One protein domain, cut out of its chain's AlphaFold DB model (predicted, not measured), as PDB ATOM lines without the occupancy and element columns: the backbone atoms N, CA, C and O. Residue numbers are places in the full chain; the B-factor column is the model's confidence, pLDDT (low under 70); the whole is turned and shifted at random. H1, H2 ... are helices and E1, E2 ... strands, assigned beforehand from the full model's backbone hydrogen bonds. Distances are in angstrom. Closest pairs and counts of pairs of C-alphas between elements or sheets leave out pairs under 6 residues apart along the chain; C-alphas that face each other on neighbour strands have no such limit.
ATOM      1  N   LEU A   2      24.794 -37.739   7.419       95.88
ATOM      2  CA  LEU A   2      24.505 -36.317   7.609       95.88
ATOM      3  C   LEU A   2      25.700 -35.639   8.292       95.88
ATOM      4  O   LEU A   2      26.236 -36.172   9.261       95.88
ATOM      5  N   SER A   3      26.111 -34.479   7.790       96.94
ATOM      6  CA  SER A   3      27.187 -33.674   8.363       96.94
ATOM      7  C   SER A   3      26.793 -32.204   8.363       96.94
ATOM      8  O   SER A   3      26.287 -31.688   7.363       96.94
ATOM      9  N   VAL A   4      27.047 -31.542   9.488       96.31
ATOM     10  CA  VAL A   4      26.732 -30.132   9.716       96.31
ATOM     11  C   VAL A   4      28.010 -29.416  10.113       96.31
ATOM     12  O   VAL A   4      28.701 -29.837  11.040       96.31
ATOM     13  N   ARG A   5      28.308 -28.317   9.426       95.69
ATOM     14  CA  ARG A   5      29.386 -27.397   9.785       95.69
ATOM     15  C   ARG A   5      28.792 -26.023  10.038       95.69
ATOM     16  O   ARG A   5      27.946 -25.565   9.276       95.69
ATOM     17  N   ILE A   6      29.231 -25.390  11.119       94.00
ATOM     18  CA  ILE A   6      28.776 -24.058  11.512       94.00
ATOM     19  C   ILE A   6      29.998 -23.159  11.621       94.00
ATOM     20  O   ILE A   6      30.927 -23.461  12.370       94.00
ATOM     21  N   GLU A   7      29.972 -22.052  10.894       91.81
ATOM     22  CA  GLU A   7      30.942 -20.968  11.014       91.81
ATOM     23  C   GLU A   7      30.231 -19.716  11.508       91.81
ATOM     24  O   GLU A   7      29.096 -19.453  11.115       91.81
ATOM     25  N   SER A   8      30.879 -18.952  12.385       91.06
ATOM     26  CA  SER A   8      30.297 -17.746  12.966       91.06
ATOM     27  C   SER A   8      31.247 -16.576  12.790       91.06
ATOM     28  O   SER A   8      32.359 -16.600  13.314       91.06
ATOM     29  N   ASP A   9      30.787 -15.550  12.079       88.56
ATOM     30  CA  ASP A   9      31.576 -14.366  11.756       88.56
ATOM     31  C   ASP A   9      30.839 -13.082  12.131       88.56
ATOM     32  O   ASP A   9      29.625 -12.938  11.950       88.56
ATOM     33  N   ALA A  10      31.591 -12.088  12.599       86.31
ATOM     34  CA  ALA A  10      31.072 -10.734  12.719       86.31
ATOM     35  C   ALA A  10      30.851 -10.154  11.312       86.31
ATOM     36  O   ALA A  10      31.799  -9.800  10.612       86.31
ATOM     37  N   TYR A  11      29.589 -10.044  10.892       84.12
ATOM     38  CA  TYR A  11      29.240  -9.579   9.542       84.12
ATOM     39  C   TYR A  11      28.941  -8.076   9.475       84.12
ATOM     40  O   TYR A  11      28.904  -7.492   8.391       84.12
ATOM     41  N   TRP A  12      28.730  -7.439  10.630       83.25
ATOM     42  CA  TRP A  12      28.529  -6.000  10.747       83.25
ATOM     43  C   TRP A  12      29.205  -5.454  12.004       83.25
ATOM     44  O   TRP A  12      29.022  -5.975  13.108       83.25
ATOM     45  N   GLY A  13      29.928  -4.348  11.842       76.81
ATOM     46  CA  GLY A  13      30.501  -3.589  12.944       76.81
ATOM     47  C   GLY A  13      30.972  -2.203  12.515       76.81
ATOM     48  O   GLY A  13      31.267  -1.969  11.341       76.81
ATOM     49  N   PHE A  14      31.046  -1.289  13.480       72.62
ATOM     50  CA  PHE A  14      31.653   0.030  13.336       72.62
ATOM     51  C   PHE A  14      32.647   0.260  14.482       72.62
ATOM     52  O   PHE A  14      32.259   0.470  15.633       72.62
ATOM     53  N   GLY A  15      33.946   0.199  14.179       69.88
ATOM     54  CA  GLY A  15      35.003   0.303  15.189       69.88
ATOM     55  C   GLY A  15      34.975  -0.870  16.178       69.88
ATOM     56  O   GLY A  15      35.049  -2.021  15.764       69.88
ATOM     57  N   LEU A  16      34.866  -0.577  17.479       68.62
ATOM     58  CA  LEU A  16      34.819  -1.579  18.559       68.62
ATOM     59  C   LEU A  16      33.426  -2.198  18.778       68.62
ATOM     60  O   LEU A  16      33.284  -3.085  19.615       68.62
ATOM     61  N   PHE A  17      32.400  -1.743  18.056       65.56
ATOM     62  CA  PHE A  17      31.031  -2.234  18.213       65.56
ATOM     63  C   PHE A  17      30.658  -3.143  17.043       65.56
ATOM     64  O   PHE A  17      30.539  -2.685  15.907       65.56
ATOM     65  N   ASN A  18      30.439  -4.426  17.315       71.06
ATOM     66  CA  ASN A  18      29.815  -5.377  16.400       71.06
ATOM     67  C   ASN A  18      28.316  -5.484  16.729       71.06
ATOM     68  O   ASN A  18      27.934  -5.571  17.891       71.06
ATOM     69  N   SER A  19      27.436  -5.461  15.723       64.44
ATOM     70  CA  SER A  19      25.976  -5.549  15.950       64.44
ATOM     71  C   SER A  19      25.366  -6.874  15.501       64.44
ATOM     72  O   SER A  19      24.214  -6.925  15.056       64.44
ATOM     73  N   GLY A  20      26.127  -7.955  15.624       72.88
ATOM     74  CA  GLY A  20      25.636  -9.309  15.412       72.88
ATOM     75  C   GLY A  20      26.642 -10.209  14.712       72.88
ATOM     76  O   GLY A  20      27.568  -9.747  14.044       72.88
ATOM     77  N   TYR A  21      26.407 -11.506  14.863       83.38
ATOM     78  CA  TYR A  21      27.128 -12.566  14.175       83.38
ATOM     79  C   TYR A  21      26.241 -13.153  13.080       83.38
ATOM     80  O   TYR A  21      25.020 -13.232  13.233       83.38
ATOM     81  N   LEU A  22      26.863 -13.524  11.967       88.69
ATOM     82  CA  LEU A  22      26.262 -14.331  10.921       88.69
ATOM     83  C   LEU A  22      26.759 -15.755  11.121       88.69
ATOM     84  O   LEU A  22      27.962 -15.972  11.235       88.69
ATOM     85  N   ASN A  23      25.823 -16.699  11.163       90.38
ATOM     86  CA  ASN A  23      26.140 -18.116  11.228       90.38
ATOM     87  C   ASN A  23      25.943 -18.722   9.838       90.38
ATOM     88  O   ASN A  23      24.819 -18.740   9.334       90.38
ATOM     89  N   ALA A  24      27.020 -19.195   9.221       90.75
ATOM     90  CA  ALA A  24      26.957 -19.983   8.001       90.75
ATOM     91  C   ALA A  24      26.825 -21.455   8.392       90.75
ATOM     92  O   ALA A  24      27.694 -22.006   9.065       90.75
ATOM     93  N   ILE A  25      25.703 -22.063   8.015       92.69
ATOM     94  CA  ILE A  25      25.378 -23.450   8.342       92.69
ATOM     95  C   ILE A  25      25.433 -24.249   7.043       92.69
ATOM     96  O   ILE A  25      24.558 -24.121   6.187       92.69
ATOM     97  N   GLU A  26      26.465 -25.069   6.894       93.12
ATOM     98  CA  GLU A  26      26.628 -25.975   5.760       93.12
ATOM     99  C   GLU A  26      26.107 -27.359   6.155       93.12
ATOM    100  O   GLU A  26      26.655 -28.017   7.043       93.12
ATOM    101  N   ILE A  27      25.036 -27.803   5.493       95.19
ATOM    102  CA  ILE A  27      24.410 -29.105   5.731       95.19
ATOM    103  C   ILE A  27      24.661 -29.989   4.510       95.19
ATOM    104  O   ILE A  27      24.290 -29.650   3.388       95.19
ATOM    105  N   THR A  28      25.267 -31.152   4.724       95.38
ATOM    106  CA  THR A  28      25.584 -32.137   3.678       95.38
ATOM    107  C   THR A  28      25.094 -33.523   4.093       95.38
ATOM    108  O   THR A  28      24.957 -33.804   5.279       95.38
ATOM    109  N   GLY A  29      24.789 -34.397   3.134       96.19
ATOM    110  CA  GLY A  29      24.227 -35.729   3.406       96.19
ATOM    111  C   GLY A  29      23.008 -36.048   2.538       96.19
ATOM    112  O   GLY A  29      22.807 -35.361   1.541       96.19
ATOM    113  N   PRO A  30      22.203 -37.071   2.870       96.69
ATOM    114  CA  PRO A  30      20.978 -37.420   2.139       96.69
ATOM    115  C   PRO A  30      19.941 -36.292   2.155       96.69
ATOM    116  O   PRO A  30      19.774 -35.646   3.185       96.69
ATOM    117  N   PHE A  31      19.248 -36.065   1.035       94.06
ATOM    118  CA  PHE A  31      18.322 -34.935   0.860       94.06
ATOM    119  C   PHE A  31      17.273 -34.851   1.978       94.06
ATOM    120  O   PHE A  31      17.229 -33.839   2.669       94.06
ATOM    121  N   GLU A  32      16.534 -35.933   2.226       92.44
ATOM    122  CA  GLU A  32      15.483 -36.003   3.253       92.44
ATOM    123  C   GLU A  32      15.991 -35.609   4.645       92.44
ATOM    124  O   GLU A  32      15.385 -34.786   5.327       92.44
ATOM    125  N   GLN A  33      17.165 -36.114   5.039       94.56
ATOM    126  CA  GLN A  33      17.772 -35.801   6.337       94.56
ATOM    127  C   GLN A  33      18.148 -34.320   6.450       94.56
ATOM    128  O   GLN A  33      18.028 -33.733   7.524       94.56
ATOM    129  N   ARG A  34      18.594 -33.699   5.347       96.00
ATOM    130  CA  ARG A  34      18.886 -32.261   5.333       96.00
ATOM    131  C   ARG A  34      17.607 -31.443   5.456       96.00
ATOM    132  O   ARG A  34      17.579 -30.524   6.265       96.00
ATOM    133  N   MET A  35      16.574 -31.768   4.678       95.31
ATOM    134  CA  MET A  35      15.314 -31.015   4.685       95.31
ATOM    135  C   MET A  35      14.640 -31.116   6.051       95.31
ATOM    136  O   MET A  35      14.225 -30.102   6.610       95.31
ATOM    137  N   ARG A  36      14.656 -32.315   6.651       93.44
ATOM    138  CA  ARG A  36      14.190 -32.523   8.020       93.44
ATOM    139  C   ARG A  36      14.932 -31.642   9.022       93.44
ATOM    140  O   ARG A  36      14.299 -30.931   9.794       93.44
ATOM    141  N   LEU A  37      16.266 -31.655   8.988       94.12
ATOM    142  CA  LEU A  37      17.067 -30.833   9.894       94.12
ATOM    143  C   LEU A  37      16.791 -29.336   9.697       94.12
ATOM    144  O   LEU A  37      16.729 -28.590  10.670       94.12
ATOM    145  N   MET A  38      16.632 -28.886   8.451       94.12
ATOM    146  CA  MET A  38      16.290 -27.496   8.160       94.12
ATOM    147  C   MET A  38      14.923 -27.127   8.753       94.12
ATOM    148  O   MET A  38      14.788 -26.042   9.318       94.12
ATOM    149  N   PHE A  39      13.940 -28.024   8.669       93.31
ATOM    150  CA  PHE A  39      12.610 -27.824   9.241       93.31
ATOM    151  C   PHE A  39      12.665 -27.677  10.768       93.31
ATOM    152  O   PHE A  39      12.201 -26.673  11.311       93.31
ATOM    153  N   ASP A  40      13.346 -28.603  11.450       92.00
ATOM    154  CA  ASP A  40      13.545 -28.549  12.905       92.00
ATOM    155  C   ASP A  40      14.304 -27.277  13.328       92.00
ATOM    156  O   ASP A  40      13.976 -26.621  14.323       92.00
ATOM    157  N   LEU A  41      15.309 -26.881  12.542       91.81
ATOM    158  CA  LEU A  41      16.095 -25.682  12.802       91.81
ATOM    159  C   LEU A  41      15.245 -24.411  12.681       91.81
ATOM    160  O   LEU A  41      15.309 -23.562  13.573       91.81
ATOM    161  N   LYS A  42      14.416 -24.285  11.636       91.12
ATOM    162  CA  LYS A  42      13.491 -23.152  11.474       91.12
ATOM    163  C   LYS A  42      12.548 -23.045  12.675       91.12
ATOM    164  O   LYS A  42      12.459 -21.967  13.267       91.12
ATOM    165  N   ALA A  43      11.922 -24.156  13.067       87.81
ATOM    166  CA  ALA A  43      11.002 -24.198  14.201       87.81
ATOM    167  C   ALA A  43      11.678 -23.761  15.515       87.81
ATOM    168  O   ALA A  43      11.099 -23.017  16.304       87.81
ATOM    169  N   SER A  44      12.942 -24.147  15.731       88.19
ATOM    170  CA  SER A  44      13.682 -23.805  16.956       88.19
ATOM    171  C   SER A  44      14.128 -22.336  17.061       88.19
ATOM    172  O   SER A  44      14.327 -21.829  18.164       88.19
ATOM    173  N   ILE A  45      14.309 -21.643  15.930       88.12
ATOM    174  CA  ILE A  45      14.881 -20.286  15.888       88.12
ATOM    175  C   ILE A  45      13.820 -19.199  16.148       88.12
ATOM    176  O   ILE A  45      14.165 -18.097  16.583       88.12
ATOM    177  N   GLY A  46      12.539 -19.471  15.873       82.94
ATOM    178  CA  GLY A  46      11.435 -18.516  16.075       82.94
ATOM    179  C   GLY A  46      11.458 -17.292  15.143       82.94
ATOM    180  O   GLY A  46      10.692 -16.349  15.328       82.94
ATOM    181  N   ARG A  47      12.351 -17.283  14.147       87.50
ATOM    182  CA  ARG A  47      12.421 -16.317  13.041       87.50
ATOM    183  C   ARG A  47      12.961 -17.014  11.799       87.50
ATOM    184  O   ARG A  47      13.608 -18.053  11.908       87.50
ATOM    185  N   ASN A  48      12.784 -16.401  10.635       91.31
ATOM    186  CA  ASN A  48      13.330 -16.935   9.393       91.31
ATOM    187  C   ASN A  48      14.875 -16.917   9.424       91.31
ATOM    188  O   ASN A  48      15.468 -15.843   9.566       91.31
ATOM    189  N   PRO A  49      15.557 -18.071   9.274       91.19
ATOM    190  CA  PRO A  49      17.021 -18.151   9.355       91.19
ATOM    191  C   PRO A  49      17.772 -17.316   8.307       91.19
ATOM    192  O   PRO A  49      18.941 -16.988   8.499       91.19
ATOM    193  N   TRP A  50      17.112 -16.960   7.202       92.06
ATOM    194  CA  TRP A  50      17.661 -16.142   6.116       92.06
ATOM    195  C   TRP A  50      17.433 -14.630   6.289       92.06
ATOM    196  O   TRP A  50      17.869 -13.847   5.443       92.06
ATOM    197  N   GLU A  51      16.764 -14.192   7.360       91.06
ATOM    198  CA  GLU A  51      16.515 -12.774   7.624       91.06
ATOM    199  C   GLU A  51      17.631 -12.139   8.464       91.06
ATOM    200  O   GLU A  51      17.933 -12.554   9.585       91.06
ATOM    201  N   PHE A  52      18.218 -11.063   7.932       89.50
ATOM    202  CA  PHE A  52      19.310 -10.331   8.572       89.50
ATOM    203  C   PHE A  52      18.919  -8.885   8.867       89.50
ATOM    204  O   PHE A  52      18.390  -8.185   8.004       89.50
ATOM    205  N   LYS A  53      19.291  -8.394  10.057       88.00
ATOM    206  CA  LYS A  53      19.089  -6.992  10.464       88.00
ATOM    207  C   LYS A  53      19.786  -6.001   9.522       88.00
ATOM    208  O   LYS A  53      19.243  -4.940   9.230       88.00
ATOM    209  N   HIS A  54      20.983  -6.342   9.037       90.38
ATOM    210  CA  HIS A  54      21.765  -5.508   8.120       90.38
ATOM    211  C   HIS A  54      21.978  -6.209   6.772       90.38
ATOM    212  O   HIS A  54      23.080  -6.665   6.469       90.38
ATOM    213  N   GLN A  55      20.932  -6.264   5.941       90.81
ATOM    214  CA  GLN A  55      20.938  -6.992   4.660       90.81
ATOM    215  C   GLN A  55      22.115  -6.627   3.742       90.81
ATOM    216  O   GLN A  55      22.781  -7.514   3.219       90.81
ATOM    217  N   ASN A  56      22.452  -5.339   3.598       90.69
ATOM    218  CA  ASN A  56      23.582  -4.916   2.756       90.69
ATOM    219  C   ASN A  56      24.930  -5.472   3.239       90.69
ATOM    220  O   ASN A  56      25.792  -5.800   2.425       90.69
ATOM    221  N   ALA A  57      25.132  -5.565   4.553       91.25
ATOM    222  CA  ALA A  57      26.361  -6.111   5.115       91.25
ATOM    223  C   ALA A  57      26.396  -7.637   4.996       91.25
ATOM    224  O   ALA A  57      27.418  -8.179   4.586       91.25
ATOM    225  N   ALA A  58      25.267  -8.313   5.240       91.38
ATOM    226  CA  ALA A  58      25.138  -9.754   5.020       91.38
ATOM    227  C   ALA A  58      25.391 -10.120   3.548       91.38
ATOM    228  O   ALA A  58      26.137 -11.048   3.261       91.38
ATOM    229  N   GLY A  59      24.855  -9.334   2.608       93.12
ATOM    230  CA  GLY A  59      25.099  -9.507   1.177       93.12
ATOM    231  C   GLY A  59      26.571  -9.329   0.794       93.12
ATOM    232  O   GLY A  59      27.098 -10.126   0.025       93.12
ATOM    233  N   LYS A  60      27.267  -8.332   1.364       92.62
ATOM    234  CA  LYS A  60      28.718  -8.158   1.164       92.62
ATOM    235  C   LYS A  60      29.529  -9.311   1.756       92.62
ATOM    236  O   LYS A  60      30.485  -9.752   1.125       92.62
ATOM    237  N   TRP A  61      29.159  -9.782   2.947       92.19
ATOM    238  CA  TRP A  61      29.796 -10.935   3.582       92.19
ATOM    239  C   TRP A  61      29.622 -12.190   2.712       92.19
ATOM    240  O   TRP A  61      30.614 -12.814   2.345       92.19
ATOM    241  N   LEU A  62      28.397 -12.481   2.257       91.69
ATOM    242  CA  LEU A  62      28.117 -13.604   1.355       91.69
ATOM    243  C   LEU A  62      28.898 -13.497   0.045       91.69
ATOM    244  O   LEU A  62      29.573 -14.443  -0.325       91.69
ATOM    245  N   ALA A  63      28.900 -12.337  -0.616       92.75
ATOM    246  CA  ALA A  63      29.641 -12.158  -1.866       92.75
ATOM    247  C   ALA A  63      31.156 -12.398  -1.712       92.75
ATOM    248  O   ALA A  63      31.814 -12.819  -2.663       92.75
ATOM    249  N   LYS A  64      31.712 -12.133  -0.522       92.88
ATOM    250  CA  LYS A  64      33.129 -12.351  -0.211       92.88
ATOM    251  C   LYS A  64      33.448 -13.818   0.099       92.88
ATOM    252  O   LYS A  64      34.490 -14.296  -0.338       92.88
ATOM    253  N   HIS A  65      32.602 -14.502   0.870       90.31
ATOM    254  CA  HIS A  65      32.876 -15.855   1.382       90.31
ATOM    255  C   HIS A  65      32.245 -16.969   0.527       90.31
ATOM    256  O   HIS A  65      32.843 -18.024   0.346       90.31
ATOM    257  N   HIS A  66      31.080 -16.709  -0.072       89.94
ATOM    258  CA  HIS A  66      30.315 -17.636  -0.912       89.94
ATOM    259  C   HIS A  66      29.816 -16.928  -2.192       89.94
ATOM    260  O   HIS A  66      28.628 -16.627  -2.314       89.94
ATOM    261  N   PRO A  67      30.692 -16.665  -3.184       90.25
ATOM    262  CA  PRO A  67      30.378 -15.813  -4.341       90.25
ATOM    263  C   PRO A  67      29.208 -16.297  -5.212       90.25
ATOM    264  O   PRO A  67      28.590 -15.505  -5.919       90.25
ATOM    265  N   SER A  68      28.905 -17.597  -5.178       90.31
ATOM    266  CA  SER A  68      27.791 -18.215  -5.905       90.31
ATOM    267  C   SER A  68      26.449 -18.124  -5.176       90.31
ATOM    268  O   SER A  68      25.434 -18.557  -5.718       90.31
ATOM    269  N   VAL A  69      26.426 -17.597  -3.949       91.56
ATOM    270  CA  VAL A  69      25.239 -17.537  -3.095       91.56
ATOM    271  C   VAL A  69      24.871 -16.082  -2.830       91.56
ATOM    272  O   VAL A  69      25.663 -15.273  -2.356       91.56
ATOM    273  N   THR A  70      23.618 -15.749  -3.108       94.81
ATOM    274  CA  THR A  70      23.002 -14.469  -2.755       94.81
ATOM    275  C   THR A  70      22.009 -14.661  -1.611       94.81
ATOM    276  O   THR A  70      21.551 -15.775  -1.358       94.81
ATOM    277  N   LEU A  71      21.602 -13.568  -0.958       94.19
ATOM    278  CA  LEU A  71      20.524 -13.613   0.040       94.19
ATOM    279  C   LEU A  71      19.241 -14.230  -0.533       94.19
ATOM    280  O   LEU A  71      18.630 -15.079   0.105       94.19
ATOM    281  N   LYS A  72      18.888 -13.858  -1.770       95.50
ATOM    282  CA  LYS A  72      17.688 -14.348  -2.457       95.50
ATOM    283  C   LYS A  72      17.768 -15.842  -2.767       95.50
ATOM    284  O   LYS A  72      16.801 -16.562  -2.556       95.50
ATOM    285  N   THR A  73      18.903 -16.316  -3.277       96.06
ATOM    286  CA  THR A  73      19.076 -17.748  -3.571       96.06
ATOM    287  C   THR A  73      19.122 -18.569  -2.287       96.06
ATOM    288  O   THR A  73      18.557 -19.652  -2.257       96.06
ATOM    289  N   ASN A  74      19.735 -18.046  -1.218       94.75
ATOM    290  CA  ASN A  74      19.736 -18.699   0.090       94.75
ATOM    291  C   ASN A  74      18.312 -18.832   0.648       94.75
ATOM    292  O   ASN A  74      17.913 -19.920   1.040       94.75
ATOM    293  N   GLU A  75      17.528 -17.751   0.628       95.94
ATOM    294  CA  GLU A  75      16.108 -17.803   0.993       95.94
ATOM    295  C   GLU A  75      15.337 -18.836   0.158       95.94
ATOM    296  O   GLU A  75      14.566 -19.612   0.715       95.94
ATOM    297  N   GLY A  76      15.568 -18.880  -1.158       96.75
ATOM    298  CA  GLY A  76      14.941 -19.864  -2.043       96.75
ATOM    299  C   GLY A  76      15.226 -21.308  -1.623       96.75
ATOM    300  O   GLY A  76      14.290 -22.084  -1.475       96.75
ATOM    301  N   VAL A  77      16.494 -21.637  -1.349       94.44
ATOM    302  CA  VAL A  77      16.906 -22.974  -0.878       94.44
ATOM    303  C   VAL A  77      16.244 -23.328   0.452       94.44
ATOM    304  O   VAL A  77      15.828 -24.467   0.656       94.44
ATOM    305  N   TRP A  78      16.126 -22.360   1.362       95.38
ATOM    306  CA  TRP A  78      15.421 -22.576   2.620       95.38
ATOM    307  C   TRP A  78      13.946 -22.901   2.410       95.38
ATOM    308  O   TRP A  78      13.464 -23.866   2.994       95.38
ATOM    309  N   ARG A  79      13.245 -22.123   1.580       95.56
ATOM    310  CA  ARG A  79      11.820 -22.336   1.288       95.56
ATOM    311  C   ARG A  79      11.578 -23.678   0.612       95.56
ATOM    312  O   ARG A  79      10.789 -24.458   1.121       95.56
ATOM    313  N   GLU A  80      12.340 -23.983  -0.434       95.69
ATOM    314  CA  GLU A  80      12.272 -25.273  -1.126       95.69
ATOM    315  C   GLU A  80      12.475 -26.440  -0.154       95.69
ATOM    316  O   GLU A  80      11.755 -27.435  -0.209       95.69
ATOM    317  N   GLY A  81      13.419 -26.305   0.782       94.69
ATOM    318  CA  GLY A  81      13.644 -27.345   1.773       94.69
ATOM    319  C   GLY A  81      12.538 -27.489   2.813       94.69
ATOM    320  O   GLY A  81      12.280 -28.606   3.259       94.69
TER     321      GLY A  81
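This is residues 2 to 81 of the 209 residues of an uncharacterized protein of Candidatus Poseidoniaceae archaeon (UniProt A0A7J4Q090). A long two-stranded hairpin, E1 and E2, forms a narrow ribbon, and three helices gather on its E2 side: H1 near the end of E2, H2 near its start, and H3 farther out, between H1 and H2. The turn of the hairpin at Gly 15 makes one end of the longest axis, and the first turn of H1 lies at the other. The printed part has 80 residues, with two named strands and three named helices in the order E1, E2, H1, H2, H3; the sheet, in the order E1 - E2, is antiparallel, and the class is mixed, helices and strands. It is compact by its radius of gyration of the C-alphas, 13.3 A, yet elongated in outline, spanning 43 by 27 by 20 A.

E1, residues 3 to 10, and E2, residues 21 to 28, are antiparallel neighbours and a hairpin, with 163 degrees between their directions. N 5 and O 26 are 2.9 A apart and N 24 and O 7 are 2.8 A apart, both within hydrogen-bond range. H1, residues 31 to 45, comes closest to E2 at the C-alphas of Arg 34 and Ile 27, 6.4 A apart. H2, residues 55 to 65, comes closest to E2 at the C-alphas of Ala 58 and Leu 22, 7.6 A apart. H3, residues 71 to 81, touches H1, and H1 touches H3 with its residues 35 to 39 alone; their closest C-alphas, those of Met 35 and Gly 81, are 5.0 A apart. H1 and H3 run opposite ways at a steep tilt of 69 degrees, only just short of about perpendicular. H2 and H3 only just touch, with 3 pairs of C-alphas within 8 A, the closest being Gly 59 and Leu 71 at 6.3 A, and are about perpendicular at 85 degrees. H3 is apart from both E1 and E2, and H1 is apart from H2. In H1, H2 and H3 every O i to N i+4 pair is within hydrogen-bond range.

E1 measures 23.7 A from first to last C-alpha, beginning at C-alpha 3 (27.187, -33.674, 8.363), and E2 measures 22.3 A. H1 measures 21.3 A and begins at C-alpha 31 (18.322, -34.935, 0.860). H2 measures 15.2 A, and H3 measures 15.5 A and ends at C-alpha 81 (13.644, -27.345, 1.773).

The two C-alphas farthest apart, Gly 15 and Glu 32, are 42.9 A apart. The printed part has no cut and no long link; the links E2 to H1 and H2 to H3 are tight. Between E1 and E2, residues 13 to 14 pair antiparallel with residues 17 to 18. The mean pLDDT of the printed part is 89.9, with residues 15 to 17 and residue 19 under 70.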